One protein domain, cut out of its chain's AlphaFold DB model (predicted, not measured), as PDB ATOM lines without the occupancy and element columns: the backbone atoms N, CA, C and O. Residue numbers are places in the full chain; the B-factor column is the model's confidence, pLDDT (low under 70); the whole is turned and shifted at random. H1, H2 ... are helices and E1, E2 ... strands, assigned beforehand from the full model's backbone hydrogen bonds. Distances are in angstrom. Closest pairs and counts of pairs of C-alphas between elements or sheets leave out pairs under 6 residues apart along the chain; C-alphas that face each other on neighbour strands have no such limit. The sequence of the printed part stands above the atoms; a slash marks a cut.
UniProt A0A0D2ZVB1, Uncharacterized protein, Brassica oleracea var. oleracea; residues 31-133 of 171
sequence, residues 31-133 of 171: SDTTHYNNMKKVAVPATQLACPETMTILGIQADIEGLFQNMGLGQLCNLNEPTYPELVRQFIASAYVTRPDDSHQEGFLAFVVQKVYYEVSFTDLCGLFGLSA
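This is residues 31 to 133 of the 171 residues of an uncharacterized protein of Brassica oleracea var. oleracea (UniProt A0A0D2ZVB1). The model has two separate lobes, joined by two loop stretches, residues 40 to 51 and 78 to 84. The larger lobe is a small three-stranded antiparallel sheet, E1 E2 E3, with H5 beside it, H1 packed on H5, and H6 just grazing the sheet; the smaller lobe is a cluster of three short helices, H2, H3 and H4. The printed part has 103 residues, with six named helices and three named strands in the order H1 H2 H3 H4 H5 E1 E2 E3 H6, and its class is mixed, helices and strands. It is loose, with a radius of gyration of the C-alphas of 18.0 A and spans of 48 by 36 by 22 A.

The sheet holds E1, residues 96 to 98, E2, residues 108 to 113 and 16.1 A long, and E3, residues 116 to 121 and 16.7 A long. C-alpha 108 is at (86.223, 146.096, 84.419). H5 spans residues 85 to 94 and 14.1 A. H1, residues 31 to 39, is 12.3 A long and begins with C-alpha 31 at (81.492, 129.598, 75.400). H6, residues 122 to 128, ends with C-alpha 128 at (81.418, 148.159, 97.315). H2 is residues 52 to 57, H3 residues 61 to 70, 14.1 A long, and H4 residues 74 to 77.

E1 E2 E3 form a meander, each strand the antiparallel neighbour of the one before, with E1 and E3 at the edges. In the hairpin E1 and E2, N 96 and O 110 are 2.8 A apart; in the hairpin E2 and E3, N 111 and O 118 are 2.9 A apart, both within hydrogen-bond range. H5 is on the sheet and stands at its level, beside the strands, with a height over the sheet of 2.5 A on a local plane fitted to only 6 of the sheet's C-alphas; the C-alphas of Ser 94 and Phe 111, its closest to E2, are 5.0 A apart. H1 and H5 touch, closest at the C-alphas of His 35 and Ala 93, 4.8 A, at a steep tilt of 40 degrees, opposite ways. H6 only grazes the sheet, with residues 122 to 127. H3 and H4 touch, closest at the C-alphas of Phe 68 and Gly 74, 4.7 A. H2 and H3 are close but not clearly touching, with Met 55 and Gln 61 closest at 4.7 A between C-alphas. H3 is apart from H5 and from the sheet's strands. Every O i to N i+4 pair is within hydrogen-bond range in H1, H2, H3, H5 and H6; H4 is too short for one, and its one O i to N i+3 pair is not within range.

The C-alphas farthest apart, those of Ala 62 and Ser 103, are 50.4 A apart. The printed part has no cut. The link from H1 to H2, 12 residues, is long. The mean pLDDT of the printed part is 79.3, and it is under 70 at residues 47 to 50, 75 to 82, 99 to 106 and 132 to 133.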
ATOM      1  N   SER A  31      80.483 129.861  74.365       85.25
ATOM      2  CA  SER A  31      81.492 129.598  75.400       85.25
ATOM      3  C   SER A  31      80.849 129.582  76.781       85.25
ATOM      4  O   SER A  31      81.020 128.605  77.503       85.25
ATOM      5  N   ASP A  32      80.014 130.571  77.096       84.94
ATOM      6  CA  ASP A  32      79.288 130.662  78.366       84.94
ATOM      7  C   ASP A  32      78.437 129.414  78.608       84.94
ATOM      8  O   ASP A  32      78.423 128.841  79.695       84.94
ATOM      9  N   THR A  33      77.768 128.925  77.559       88.00
ATOM     10  CA  THR A  33      76.977 127.685  77.620       88.00
ATOM     11  C   THR A  33      77.847 126.474  77.967       88.00
ATOM     12  O   THR A  33      77.441 125.603  78.740       88.00
ATOM     13  N   THR A  34      79.058 126.419  77.415       89.25
ATOM     14  CA  THR A  34      80.024 125.347  77.682       89.25
ATOM     15  C   THR A  34      80.536 125.429  79.121       89.25
ATOM     16  O   THR A  34      80.484 124.433  79.845       89.25
ATOM     17  N   HIS A  35      80.946 126.617  79.575       86.75
ATOM     18  CA  HIS A  35      81.392 126.853  80.949       86.75
ATOM     19  C   HIS A  35      80.287 126.560  81.969       86.75
ATOM     20  O   HIS A  35      80.530 125.868  82.958       86.75
ATOM     21  N   TYR A  36      79.049 126.972  81.693       88.19
ATOM     22  CA  TYR A  36      77.895 126.686  82.542       88.19
ATOM     23  C   TYR A  36      77.642 125.181  82.685       88.19
ATOM     24  O   TYR A  36      77.411 124.686  83.788       88.19
ATOM     25  N   ASN A  37      77.724 124.423  81.586       87.88
ATOM     26  CA  ASN A  37      77.561 122.969  81.632       87.88
ATOM     27  C   ASN A  37      78.687 122.274  82.411       87.88
ATOM     28  O   ASN A  37      78.412 121.305  83.119       87.88
ATOM     29  N   ASN A  38      79.919 122.781  82.343       86.38
ATOM     30  CA  ASN A  38      81.015 122.288  83.180       86.38
ATOM     31  C   ASN A  38      80.761 122.586  84.667       86.38
ATOM     32  O   ASN A  38      80.919 121.703  85.509       86.38
ATOM     33  N   MET A  39      80.258 123.783  84.979       84.62
ATOM     34  CA  MET A  39      79.931 124.214  86.343       84.62
ATOM     35  C   MET A  39      78.753 123.459  86.977       84.62
ATOM     36  O   MET A  39      78.632 123.440  88.200       84.62
ATOM     37  N   LYS A  40      77.899 122.778  86.198       84.06
ATOM     38  CA  LYS A  40      76.850 121.898  86.757       84.06
ATOM     39  C   LYS A  40      77.417 120.738  87.576       84.06
ATOM     40  O   LYS A  40      76.727 120.249  88.464       84.06
ATOM     41  N   LYS A  41      78.646 120.306  87.277       82.94
ATOM     42  CA  LYS A  41      79.343 119.236  88.009       82.94
ATOM     43  C   LYS A  41      79.992 119.733  89.303       82.94
ATOM     44  O   LYS A  41      80.408 118.918  90.115       82.94
ATOM     45  N   VAL A  42      80.085 121.051  89.484       81.06
ATOM     46  CA  VAL A  42      80.701 121.681  90.652       81.06
ATOM     47  C   VAL A  42      79.627 121.919  91.713       81.06
ATOM     48  O   VAL A  42      78.569 122.512  91.445       81.06
ATOM     49  N   ALA A  43      79.892 121.429  92.923       79.69
ATOM     50  CA  ALA A  43      79.079 121.733  94.089       79.69
ATOM     51  C   ALA A  43      79.270 123.209  94.456       79.69
ATOM     52  O   ALA A  43      80.395 123.689  94.554       79.69
ATOM     53  N   VAL A  44      78.164 123.926  94.640       78.38
ATOM     54  CA  VAL A  44      78.169 125.303  95.141       78.38
ATOM     55  C   VAL A  44      77.588 125.242  96.554       78.38
ATOM     56  O   VAL A  44      76.362 125.252  96.685       78.38
ATOM     57  N   PRO A  45      78.428 125.051  97.589       71.12
ATOM     58  CA  PRO A  45      77.955 124.952  98.964       71.12
ATOM     59  C   PRO A  45      77.395 126.291  99.462       71.12
ATOM     60  O   PRO A  45      77.561 127.333  98.816       71.12
ATOM     61  N   ALA A  46      76.714 126.251 100.610       70.69
ATOM     62  CA  ALA A  46      76.343 127.454 101.351       70.69
ATOM     63  C   ALA A  46      77.594 128.318 101.587       70.69
ATOM     64  O   ALA A  46      78.673 127.775 101.841       70.69
ATOM     65  N   THR A  47      77.468 129.642 101.488       67.81
ATOM     66  CA  THR A  47      78.565 130.538 101.858       67.81
ATOM     67  C   THR A  47      78.808 130.369 103.349       67.81
ATOM     68  O   THR A  47      77.985 130.785 104.157       67.81
ATOM     69  N   GLN A  48      79.927 129.740 103.694       67.94
ATOM     70  CA  GLN A  48      80.387 129.561 105.064       67.94
ATOM     71  C   GLN A  48      81.716 130.289 105.217       67.94
ATOM     72  O   GLN A  48      82.591 130.189 104.356       67.94
ATOM     73  N   LEU A  49      81.875 131.016 106.320       67.31
ATOM     74  CA  LEU A  49      83.132 131.701 106.631       67.31
ATOM     75  C   LEU A  49      84.275 130.738 106.934       67.31
ATOM     76  O   LEU A  49      85.436 131.066 106.710       67.31
ATOM     77  N   ALA A  50      83.942 129.540 107.402       69.19
ATOM     78  CA  ALA A  50      84.892 128.468 107.578       69.19
ATOM     79  C   ALA A  50      84.261 127.151 107.129       69.19
ATOM     80  O   ALA A  50      83.118 126.866 107.473       69.19
ATOM     81  N   CYS A  51      85.003 126.356 106.356       76.12
ATOM     82  CA  CYS A  51      84.569 125.028 105.929       76.12
ATOM     83  C   CYS A  51      84.709 124.050 107.110       76.12
ATOM     84  O   CYS A  51      85.850 123.789 107.514       76.12
ATOM     85  N   PRO A  52      83.613 123.485 107.653       77.44
ATOM     86  CA  PRO A  52      83.675 122.575 108.793       77.44
ATOM     87  C   PRO A  52      84.577 121.377 108.518       77.44
ATOM     88  O   PRO A  52      85.439 121.068 109.329       77.44
ATOM     89  N   GLU A  53      84.462 120.775 107.333       79.00
ATOM     90  CA  GLU A  53      85.262 119.614 106.935       79.00
ATOM     91  C   GLU A  53      86.766 119.920 106.955       79.00
ATOM     92  O   GLU A  53      87.544 119.186 107.564       79.00
ATOM     93  N   THR A  54      87.181 121.047 106.370       78.88
ATOM     94  CA  THR A  54      88.588 121.466 106.375       78.88
ATOM     95  C   THR A  54      89.077 121.763 107.791       78.88
ATOM     96  O   THR A  54      90.177 121.353 108.154       78.88
ATOM     97  N   MET A  55      88.270 122.439 108.613       81.19
ATOM     98  CA  MET A  55      88.626 122.722 110.006       81.19
ATOM     99  C   MET A  55      88.781 121.446 110.837       81.19
ATOM    100  O   MET A  55      89.702 121.363 111.650       81.19
ATOM    101  N   THR A  56      87.917 120.449 110.625       83.12
ATOM    102  CA  THR A  56      88.014 119.143 111.281       83.12
ATOM    103  C   THR A  56      89.267 118.390 110.823       83.12
ATOM    104  O   THR A  56      90.001 117.881 111.667       83.12
ATOM    105  N   ILE A  57      89.562 118.355 109.515       82.44
ATOM    106  CA  ILE A  57      90.769 117.704 108.961       82.44
ATOM    107  C   ILE A  57      92.050 118.326 109.529       82.44
ATOM    108  O   ILE A  57      93.015 117.617 109.819       82.44
ATOM    109  N   LEU A  58      92.058 119.648 109.696       79.12
ATOM    110  CA  LEU A  58      93.180 120.391 110.264       79.12
ATOM    111  C   LEU A  58      93.208 120.367 111.802       79.12
ATOM    112  O   LEU A  58      94.159 120.865 112.392       79.12
ATOM    113  N   GLY A  59      92.183 119.824 112.467       84.31
ATOM    114  CA  GLY A  59      92.097 119.778 113.929       84.31
ATOM    115  C   GLY A  59      91.946 121.143 114.614       84.31
ATOM    116  O   GLY A  59      92.121 121.221 115.823       84.31
ATOM    117  N   ILE A  60      91.612 122.202 113.871       86.25
ATOM    118  CA  ILE A  60      91.544 123.599 114.357       86.25
ATOM    119  C   ILE A  60      90.114 124.082 114.627       86.25
ATOM    120  O   ILE A  60      89.891 125.256 114.913       86.25
ATOM    121  N   GLN A  61      89.123 123.200 114.492       84.12
ATOM    122  CA  GLN A  61      87.712 123.573 114.579       84.12
ATOM    123  C   GLN A  61      87.350 124.220 115.924       84.12
ATOM    124  O   GLN A  61      86.769 125.301 115.935       84.12
ATOM    125  N   ALA A  62      87.732 123.598 117.044       84.00
ATOM    126  CA  ALA A  62      87.417 124.110 118.378       84.00
ATOM    127  C   ALA A  62      88.085 125.468 118.655       84.00
ATOM    128  O   ALA A  62      87.468 126.347 119.257       84.00
ATOM    129  N   ASP A  63      89.316 125.658 118.170       84.88
ATOM    130  CA  ASP A  63      90.060 126.908 118.336       84.88
ATOM    131  C   ASP A  63      89.419 128.051 117.544       84.88
ATOM    132  O   ASP A  63      89.256 129.154 118.067       84.88
ATOM    133  N   ILE A  64      89.009 127.789 116.298       82.31
ATOM    134  CA  ILE A  64      88.322 128.777 115.460       82.31
ATOM    135  C   ILE A  64      86.949 129.103 116.048       82.31
ATOM    136  O   ILE A  64      86.631 130.275 116.239       82.31
ATOM    137  N   GLU A  65      86.140 128.100 116.390       83.62
ATOM    138  CA  GLU A  65      84.822 128.329 116.993       83.62
ATOM    139  C   GLU A  65      84.934 129.118 118.307       83.62
ATOM    140  O   GLU A  65      84.198 130.089 118.502       83.62
ATOM    141  N   GLY A  66      85.894 128.769 119.170       84.12
ATOM    142  CA  GLY A  66      86.177 129.490 120.411       84.12
ATOM    143  C   GLY A  66      86.640 130.929 120.174       84.12
ATOM    144  O   GLY A  66      86.148 131.846 120.829       84.12
ATOM    145  N   LEU A  67      87.527 131.161 119.201       85.44
ATOM    146  CA  LEU A  67      87.975 132.503 118.818       85.44
ATOM    147  C   LEU A  67      86.792 133.373 118.381       85.44
ATOM    148  O   LEU A  67      86.616 134.484 118.883       85.44
ATOM    149  N   PHE A  68      85.955 132.871 117.473       80.69
ATOM    150  CA  PHE A  68      84.792 133.611 116.991       80.69
ATOM    151  C   PHE A  68      83.764 133.841 118.102       80.69
ATOM    152  O   PHE A  68      83.226 134.942 118.193       80.69
ATOM    153  N   GLN A  69      83.529 132.874 118.993       82.75
ATOM    154  CA  GLN A  69      82.687 133.079 120.179       82.75
ATOM    155  C   GLN A  69      83.235 134.182 121.092       82.75
ATOM    156  O   GLN A  69      82.484 135.077 121.478       82.75
ATOM    157  N   ASN A  70      84.540 134.174 121.372       84.44
ATOM    158  CA  ASN A  70      85.196 135.171 122.221       84.44
ATOM    159  C   ASN A  70      85.153 136.584 121.620       84.44
ATOM    160  O   ASN A  70      85.073 137.566 122.354       84.44
ATOM    161  N   MET A  71      85.155 136.695 120.291       81.50
ATOM    162  CA  MET A  71      84.977 137.966 119.579       81.50
ATOM    163  C   MET A  71      83.504 138.403 119.467       81.50
ATOM    164  O   MET A  71      83.222 139.438 118.868       81.50
ATOM    165  N   GLY A  72      82.550 137.630 120.002       76.12
ATOM    166  CA  GLY A  72      81.113 137.885 119.847       76.12
ATOM    167  C   GLY A  72      80.566 137.559 118.449       76.12
ATOM    168  O   GLY A  72      79.433 137.900 118.129       76.12
ATOM    169  N   LEU A  73      81.353 136.873 117.620       76.56
ATOM    170  CA  LEU A  73      81.061 136.496 116.235       76.56
ATOM    171  C   LEU A  73      80.732 134.999 116.084       76.56
ATOM    172  O   LEU A  73      80.759 134.469 114.979       76.56
ATOM    173  N   GLY A  74      80.403 134.281 117.160       70.12
ATOM    174  CA  GLY A  74      80.150 132.829 117.102       70.12
ATOM    175  C   GLY A  74      79.007 132.421 116.155       70.12
ATOM    176  O   GLY A  74      79.037 131.341 115.566       70.12
ATOM    177  N   GLN A  75      78.018 133.298 115.949       67.88
ATOM    178  CA  GLN A  75      76.953 133.071 114.962       67.88
ATOM    179  C   GLN A  75      77.448 133.194 113.519       67.88
ATOM    180  O   GLN A  75      76.903 132.552 112.628       67.88
ATOM    181  N   LEU A  76      78.501 133.977 113.298       68.44
ATOM    182  CA  LEU A  76      79.053 134.256 111.983       68.44
ATOM    183  C   LEU A  76      79.768 133.021 111.393       68.44
ATOM    184  O   LEU A  76      79.644 132.757 110.200       68.44
ATOM    185  N   CYS A  77      80.427 132.205 112.226       64.12
ATOM    186  CA  CYS A  77      80.974 130.901 111.813       64.12
ATOM    187  C   CYS A  77      79.904 129.914 111.334       64.12
ATOM    188  O   CYS A  77      80.184 129.069 110.492       64.12
ATOM    189  N   ASN A  78      78.692 130.025 111.876       66.12
ATOM    190  CA  ASN A  78      77.575 129.124 111.597       66.12
ATOM    191  C   ASN A  78      76.573 129.723 110.603       66.12
ATOM    192  O   ASN A  78      75.505 129.148 110.375       66.12
ATOM    193  N   LEU A  79      76.891 130.891 110.040       67.94
ATOM    194  CA  LEU A  79      76.028 131.574 109.098       67.94
ATOM    195  C   LEU A  79      76.011 130.777 107.792       67.94
ATOM    196  O   LEU A  79      76.965 130.796 107.020       67.94
ATOM    197  N   ASN A  80      74.916 130.057 107.569       65.50
ATOM    198  CA  ASN A  80      74.614 129.417 106.299       65.50
ATOM    199  C   ASN A  80      73.742 130.370 105.489       65.50
ATOM    200  O   ASN A  80      72.518 130.239 105.475       65.50
ATOM    201  N   GLU A  81      74.367 131.345 104.832       67.62
ATOM    202  CA  GLU A  81      73.631 132.156 103.865       67.62
ATOM    203  C   GLU A  81      73.213 131.263 102.686       67.62
ATOM    204  O   GLU A  81      74.032 130.475 102.186       67.62
ATOM    205  N   PRO A  82      71.948 131.342 102.231       65.31
ATOM    206  CA  PRO A  82      71.496 130.581 101.086       65.31
ATOM    207  C   PRO A  82      72.294 131.025  99.868       65.31
ATOM    208  O   PRO A  82      72.112 132.116  99.327       65.31
ATOM    209  N   THR A  83      73.187 130.157  99.405       70.00
ATOM    210  CA  THR A  83      73.810 130.371  98.110       70.00
ATOM    211  C   THR A  83      72.738 130.228  97.041       70.00
ATOM    212  O   THR A  83      71.812 129.423  97.164       70.00
ATOM    213  N   TYR A  84      72.877 130.984  95.955       83.75
ATOM    214  CA  TYR A  84      72.052 130.833  94.764       83.75
ATOM    215  C   TYR A  84      72.848 130.069  93.692       83.75
ATOM    216  O   TYR A  84      73.437 130.709  92.817       83.75
ATOM    217  N   PRO A  85      72.908 128.716  93.729       83.12
ATOM    218  CA  PRO A  85      73.761 127.922  92.850       83.12
ATOM    219  C   PRO A  85      73.635 128.279  91.377       83.12
ATOM    220  O   PRO A  85      74.634 128.346  90.670       83.12
ATOM    221  N   GLU A  86      72.417 128.519  90.894       84.69
ATOM    222  CA  GLU A  86      72.203 128.860  89.489       84.69
ATOM    223  C   GLU A  86      72.788 130.223  89.124       84.69
ATOM    224  O   GLU A  86      73.434 130.340  88.084       84.69
ATOM    225  N   LEU A  87      72.622 131.228  89.990       86.56
ATOM    226  CA  LEU A  87      73.167 132.569  89.764       86.56
ATOM    227  C   LEU A  87      74.690 132.552  89.832       86.56
ATOM    228  O   LEU A  87      75.340 133.111  88.954       86.56
ATOM    229  N   VAL A  88      75.260 131.839  90.805       86.81
ATOM    230  CA  VAL A  88      76.714 131.670  90.933       86.81
ATOM    231  C   VAL A  88      77.285 130.972  89.701       86.81
ATOM    232  O   VAL A  88      78.275 131.424  89.136       86.81
ATOM    233  N   ARG A  89      76.643 129.901  89.225       88.56
ATOM    234  CA  ARG A  89      77.085 129.192  88.016       88.56
ATOM    235  C   ARG A  89      77.009 130.074  86.774       88.56
ATOM    236  O   ARG A  89      77.925 130.022  85.962       88.56
ATOM    237  N   GLN A  90      75.943 130.861  86.612       88.12
ATOM    238  CA  GLN A  90      75.814 131.809  85.497       88.12
ATOM    239  C   GLN A  90      76.883 132.900  85.565       88.12
ATOM    240  O   GLN A  90      77.523 133.186  84.556       88.12
ATOM    241  N   PHE A  91      77.113 133.452  86.756       89.44
ATOM    242  CA  PHE A  91      78.142 134.450  87.010       89.44
ATOM    243  C   PHE A  91      79.530 133.914  86.651       89.44
ATOM    244  O   PHE A  91      80.168 134.455  85.758       89.44
ATOM    245  N   ILE A  92      79.966 132.799  87.249       88.19
ATOM    246  CA  ILE A  92      81.292 132.215  86.985       88.19
ATOM    247  C   ILE A  92      81.457 131.820  85.514       88.19
ATOM    248  O   ILE A  92      82.520 132.028  84.938       88.19
ATOM    249  N   ALA A  93      80.414 131.273  84.886       88.06
ATOM    250  CA  ALA A  93      80.478 130.863  83.487       88.06
ATOM    251  C   ALA A  93      80.626 132.034  82.505       88.06
ATOM    252  O   ALA A  93      81.139 131.825  81.409       88.06
ATOM    253  N   SER A  94      80.156 133.226  82.883       87.88
ATOM    254  CA  SER A  94      80.134 134.422  82.033       87.88
ATOM    255  C   SER A  94      81.093 135.524  82.487       87.88
ATOM    256  O   SER A  94      81.190 136.554  81.818       87.88
ATOM    257  N   ALA A  95      81.790 135.326  83.608       88.31
ATOM    258  CA  ALA A  95      82.709 136.299  84.171       88.31
ATOM    259  C   ALA A  95      83.873 136.550  83.211       88.31
ATOM    260  O   ALA A  95      84.573 135.636  82.774       88.31
ATOM    261  N   TYR A  96      84.080 137.820  82.896       84.31
ATOM    262  CA  TYR A  96      85.152 138.287  82.043       84.31
ATOM    263  C   TYR A  96      85.791 139.512  82.670       84.31
ATOM    264  O   TYR A  96      85.105 140.454  83.062       84.31
ATOM    265  N   VAL A  97      87.115 139.485  82.759       83.38
ATOM    266  CA  VAL A  97      87.905 140.562  83.338       83.38
ATOM    267  C   VAL A  97      88.743 141.187  82.239       83.38
ATOM    268  O   VAL A  97      89.594 140.517  81.650       83.38
ATOM    269  N   THR A  98      88.527 142.475  82.004       80.06
ATOM    270  CA  THR A  98      89.418 143.283  81.171       80.06
ATOM    271  C   THR A  98      90.513 143.840  82.060       80.06
ATOM    272  O   THR A  98      90.233 144.425  83.111       80.06
ATOM    273  N   ARG A  99      91.771 143.627  81.671       67.19
ATOM    274  CA  ARG A  99      92.897 144.164  82.432       67.19
ATOM    275  C   ARG A  99      93.060 145.645  82.106       67.19
ATOM    276  O   ARG A  99      92.876 146.021  80.951       67.19
ATOM    277  N   PRO A 100      93.414 146.477  83.095       65.50
ATOM    278  CA  PRO A 100      93.872 147.820  82.801       65.50
ATOM    279  C   PRO A 100      95.155 147.724  81.966       65.50
ATOM    280  O   PRO A 100      96.125 147.100  82.396       65.50
ATOM    281  N   ASP A 101      95.127 148.286  80.764       62.34
ATOM    282  CA  ASP A 101      96.290 148.390  79.881       62.34
ATOM    283  C   ASP A 101      97.218 149.536  80.339       62.34
ATOM    284  O   ASP A 101      96.811 150.433  81.090       62.34
ATOM    285  N   ASP A 102      98.462 149.539  79.853       56.72
ATOM    286  CA  ASP A 102      99.467 150.587  80.104       56.72
ATOM    287  C   ASP A 102      98.977 151.984  79.666       56.72
ATOM    288  O   ASP A 102      99.508 153.009  80.092       56.72
ATOM    289  N   SER A 103      97.901 152.045  78.875       60.16
ATOM    290  CA  SER A 103      97.173 153.253  78.474       60.16
ATOM    291  C   SER A 103      96.318 153.913  79.574       60.16
ATOM    292  O   SER A 103      95.561 154.839  79.281       60.16
ATOM    293  N   HIS A 104      96.441 153.488  80.839       54.88
ATOM    294  CA  HIS A 104      95.679 154.000  81.992       54.88
ATOM    295  C   HIS A 104      94.162 153.757  81.932       54.88
ATOM    296  O   HIS A 104      93.423 154.354  82.717       54.88
ATOM    297  N   GLN A 105      93.684 152.876  81.051       62.03
ATOM    298  CA  GLN A 105      92.278 152.486  81.056       62.03
ATOM    299  C   GLN A 105      91.972 151.634  82.283       62.03
ATOM    300  O   GLN A 105      92.747 150.762  82.670       62.03
ATOM    301  N   GLU A 106      90.848 151.918  82.925       69.12
ATOM    302  CA  GLU A 106      90.410 151.179  84.094       69.12
ATOM    303  C   GLU A 106      89.872 149.802  83.684       69.12
ATOM    304  O   GLU A 106      89.098 149.677  82.734       69.12
ATOM    305  N   GLY A 107      90.309 148.754  84.385       77.31
ATOM    306  CA  GLY A 107      89.792 147.410  84.156       77.31
ATOM    307  C   GLY A 107      88.354 147.277  84.657       77.31
ATOM    308  O   GLY A 107      87.937 147.954  85.600       77.31
ATOM    309  N   PHE A 108      87.605 146.369  84.045       83.69
ATOM    310  CA  PHE A 108      86.223 146.096  84.419       83.69
ATOM    311  C   PHE A 108      85.961 144.597  84.505       83.69
ATOM    312  O   PHE A 108      86.538 143.793  83.765       83.69
ATOM    313  N   LEU A 109      85.058 144.238  85.414       87.06
ATOM    314  CA  LEU A 109      84.461 142.919  85.521       87.06
ATOM    315  C   LEU A 109      83.094 142.955  84.835       87.06
ATOM    316  O   LEU A 109      82.195 143.676  85.264       87.06
ATOM    317  N   ALA A 110      82.931 142.154  83.788       88.81
ATOM    318  CA  ALA A 110      81.675 141.994  83.072       88.81
ATOM    319  C   ALA A 110      81.146 140.564  83.208       88.81
ATOM    320  O   ALA A 110      81.914 139.604  83.192       88.81
ATOM    321  N   PHE A 111      79.830 140.411  83.325       90.12
ATOM    322  CA  PHE A 111      79.178 139.105  83.439       90.12
ATOM    323  C   PHE A 111      77.713 139.165  83.005       90.12
ATOM    324  O   PHE A 111      77.128 140.236  82.837       90.12
ATOM    325  N   VAL A 112      77.102 137.997  82.811       89.06
ATOM    326  CA  VAL A 112      75.695 137.857  82.433       89.06
ATOM    327  C   VAL A 112      74.987 136.922  83.406       89.06
ATOM    328  O   VAL A 112      75.285 135.733  83.483       89.06
ATOM    329  N   VAL A 113      73.987 137.447  84.110       88.88
ATOM    330  CA  VAL A 113      73.147 136.683  85.043       88.88
ATOM    331  C   VAL A 113      71.688 136.948  84.700       88.88
ATOM    332  O   VAL A 113      71.316 138.073  84.383       88.88
ATOM    333  N   GLN A 114      70.859 135.902  84.681       88.06
ATOM    334  CA  GLN A 114      69.442 135.985  84.297       88.06
ATOM    335  C   GLN A 114      69.201 136.696  82.947       88.06
ATOM    336  O   GLN A 114      68.179 137.348  82.747       88.06
ATOM    337  N   LYS A 115      70.127 136.537  81.988       85.56
ATOM    338  CA  LYS A 115      70.113 137.196  80.661       85.56
ATOM    339  C   LYS A 115      70.320 138.719  80.695       85.56
ATOM    340  O   LYS A 115      70.160 139.361  79.657       85.56
ATOM    341  N   VAL A 116      70.705 139.285  81.836       89.38
ATOM    342  CA  VAL A 116      71.070 140.697  81.991       89.38
ATOM    343  C   VAL A 116      72.591 140.815  82.015       89.38
ATOM    344  O   VAL A 116      73.262 140.046  82.700       89.38
ATOM    345  N   TYR A 117      73.127 141.754  81.234       89.75
ATOM    346  CA  TYR A 117      74.551 142.082  81.214       89.75
ATOM    347  C   TYR A 117      74.861 143.097  82.310       89.75
ATOM    348  O   TYR A 117      74.204 144.135  82.391       89.75
ATOM    349  N   TYR A 118      75.882 142.800  83.102       89.38
ATOM    350  CA  TYR A 118      76.418 143.672  84.133       89.38
ATOM    351  C   TYR A 118      77.882 143.961  83.834       89.38
ATOM    352  O   TYR A 118      78.614 143.091  83.361       89.38
ATOM    353  N   GLU A 119      78.296 145.183  84.135       89.12
ATOM    354  CA  GLU A 119      79.670 145.655  84.025       89.12
ATOM    355  C   GLU A 119      79.949 146.521  85.246       89.12
ATOM    356  O   GLU A 119      79.157 147.404  85.574       89.12
ATOM    357  N   VAL A 120      81.029 146.209  85.951       86.75
ATOM    358  CA  VAL A 120      81.425 146.878  87.189       86.75
ATOM    359  C   VAL A 120      82.894 147.251  87.054       86.75
ATOM    360  O   VAL A 120      83.725 146.393  86.738       86.75
ATOM    361  N   SER A 121      83.217 148.527  87.261       86.06
ATOM    362  CA  SER A 121      84.608 148.985  87.285       86.06
ATOM    363  C   SER A 121      85.323 148.440  88.522       86.06
ATOM    364  O   SER A 121      84.695 148.155  89.546       86.06
ATOM    365  N   PHE A 122      86.647 148.294  88.464       80.38
ATOM    366  CA  PHE A 122      87.385 147.898  89.662       80.38
ATOM    367  C   PHE A 122      87.297 148.941  90.782       80.38
ATOM    368  O   PHE A 122      87.261 148.538  91.941       80.38
ATOM    369  N   THR A 123      87.182 150.239  90.480       81.25
ATOM    370  CA  THR A 123      86.941 151.263  91.511       81.25
ATOM    371  C   THR A 123      85.595 151.074  92.199       81.25
ATOM    372  O   THR A 123      85.545 151.086  93.428       81.25
ATOM    373  N   ASP A 124      84.518 150.836  91.444       82.62
ATOM    374  CA  ASP A 124      83.193 150.593  92.029       82.62
ATOM    375  C   ASP A 124      83.185 149.310  92.863       82.62
ATOM    376  O   ASP A 124      82.594 149.266  93.942       82.62
ATOM    377  N   LEU A 125      83.882 148.272  92.392       82.06
ATOM    378  CA  LEU A 125      84.034 147.018  93.118       82.06
ATOM    379  C   LEU A 125      84.798 147.234  94.431       82.06
ATOM    380  O   LEU A 125      84.336 146.798  95.482       82.06
ATOM    381  N   CYS A 126      85.920 147.956  94.402       78.75
ATOM    382  CA  CYS A 126      86.654 148.328  95.610       78.75
ATOM    383  C   CYS A 126      85.772 149.126  96.578       78.75
ATOM    384  O   CYS A 126      85.710 148.788  97.760       78.75
ATOM    385  N   GLY A 127      85.029 150.114  96.074       78.62
ATOM    386  CA  GLY A 127      84.086 150.903  96.864       78.62
ATOM    387  C   GLY A 127      82.999 150.051  97.523       78.62
ATOM    388  O   GLY A 127      82.721 150.229  98.707       78.62
ATOM    389  N   LEU A 128      82.436 149.078  96.798       81.19
ATOM    390  CA  LEU A 128      81.418 148.159  97.315       81.19
ATOM    391  C   LEU A 128      81.933 147.317  98.490       81.19
ATOM    392  O   LEU A 128      81.205 147.089  99.454       81.19
ATOM    393  N   PHE A 129      83.188 146.870  98.421       75.44
ATOM    394  CA  PHE A 129      83.825 146.084  99.480       75.44
ATOM    395  C   PHE A 129      84.483 146.941 100.573       75.44
ATOM    396  O   PHE A 129      85.102 146.395 101.484       75.44
ATOM    397  N   GLY A 130      84.367 148.272 100.502       74.56
ATOM    398  CA  GLY A 130      85.024 149.187 101.440       74.56
ATOM    399  C   GLY A 130      86.554 149.168 101.344       74.56
ATOM    400  O   GLY A 130      87.237 149.592 102.276       74.56
ATOM    401  N   LEU A 131      87.103 148.666 100.236       72.88
ATOM    402  CA  LEU A 131      88.532 148.691  99.963       72.88
ATOM    403  C   LEU A 131      88.911 150.113  99.556       72.88
ATOM    404  O   LEU A 131      88.325 150.693  98.638       72.88
ATOM    405  N   SER A 132      89.906 150.687 100.231       64.69
ATOM    406  CA  SER A 132      90.482 151.945  99.776       64.69
ATOM    407  C   SER A 132      91.119 151.727  98.404       64.69
ATOM    408  O   SER A 132      91.778 150.713  98.165       64.69
ATOM    409  N   ALA A 133      90.935 152.686  97.494       59.66
ATOM    410  CA  ALA A 133      91.720 152.775  96.269       59.66
ATOM    411  C   ALA A 133      93.173 153.112  96.658       59.66
ATOM    412  O   ALA A 133      93.601 154.262  96.613       59.66
TER     413      ALA A 133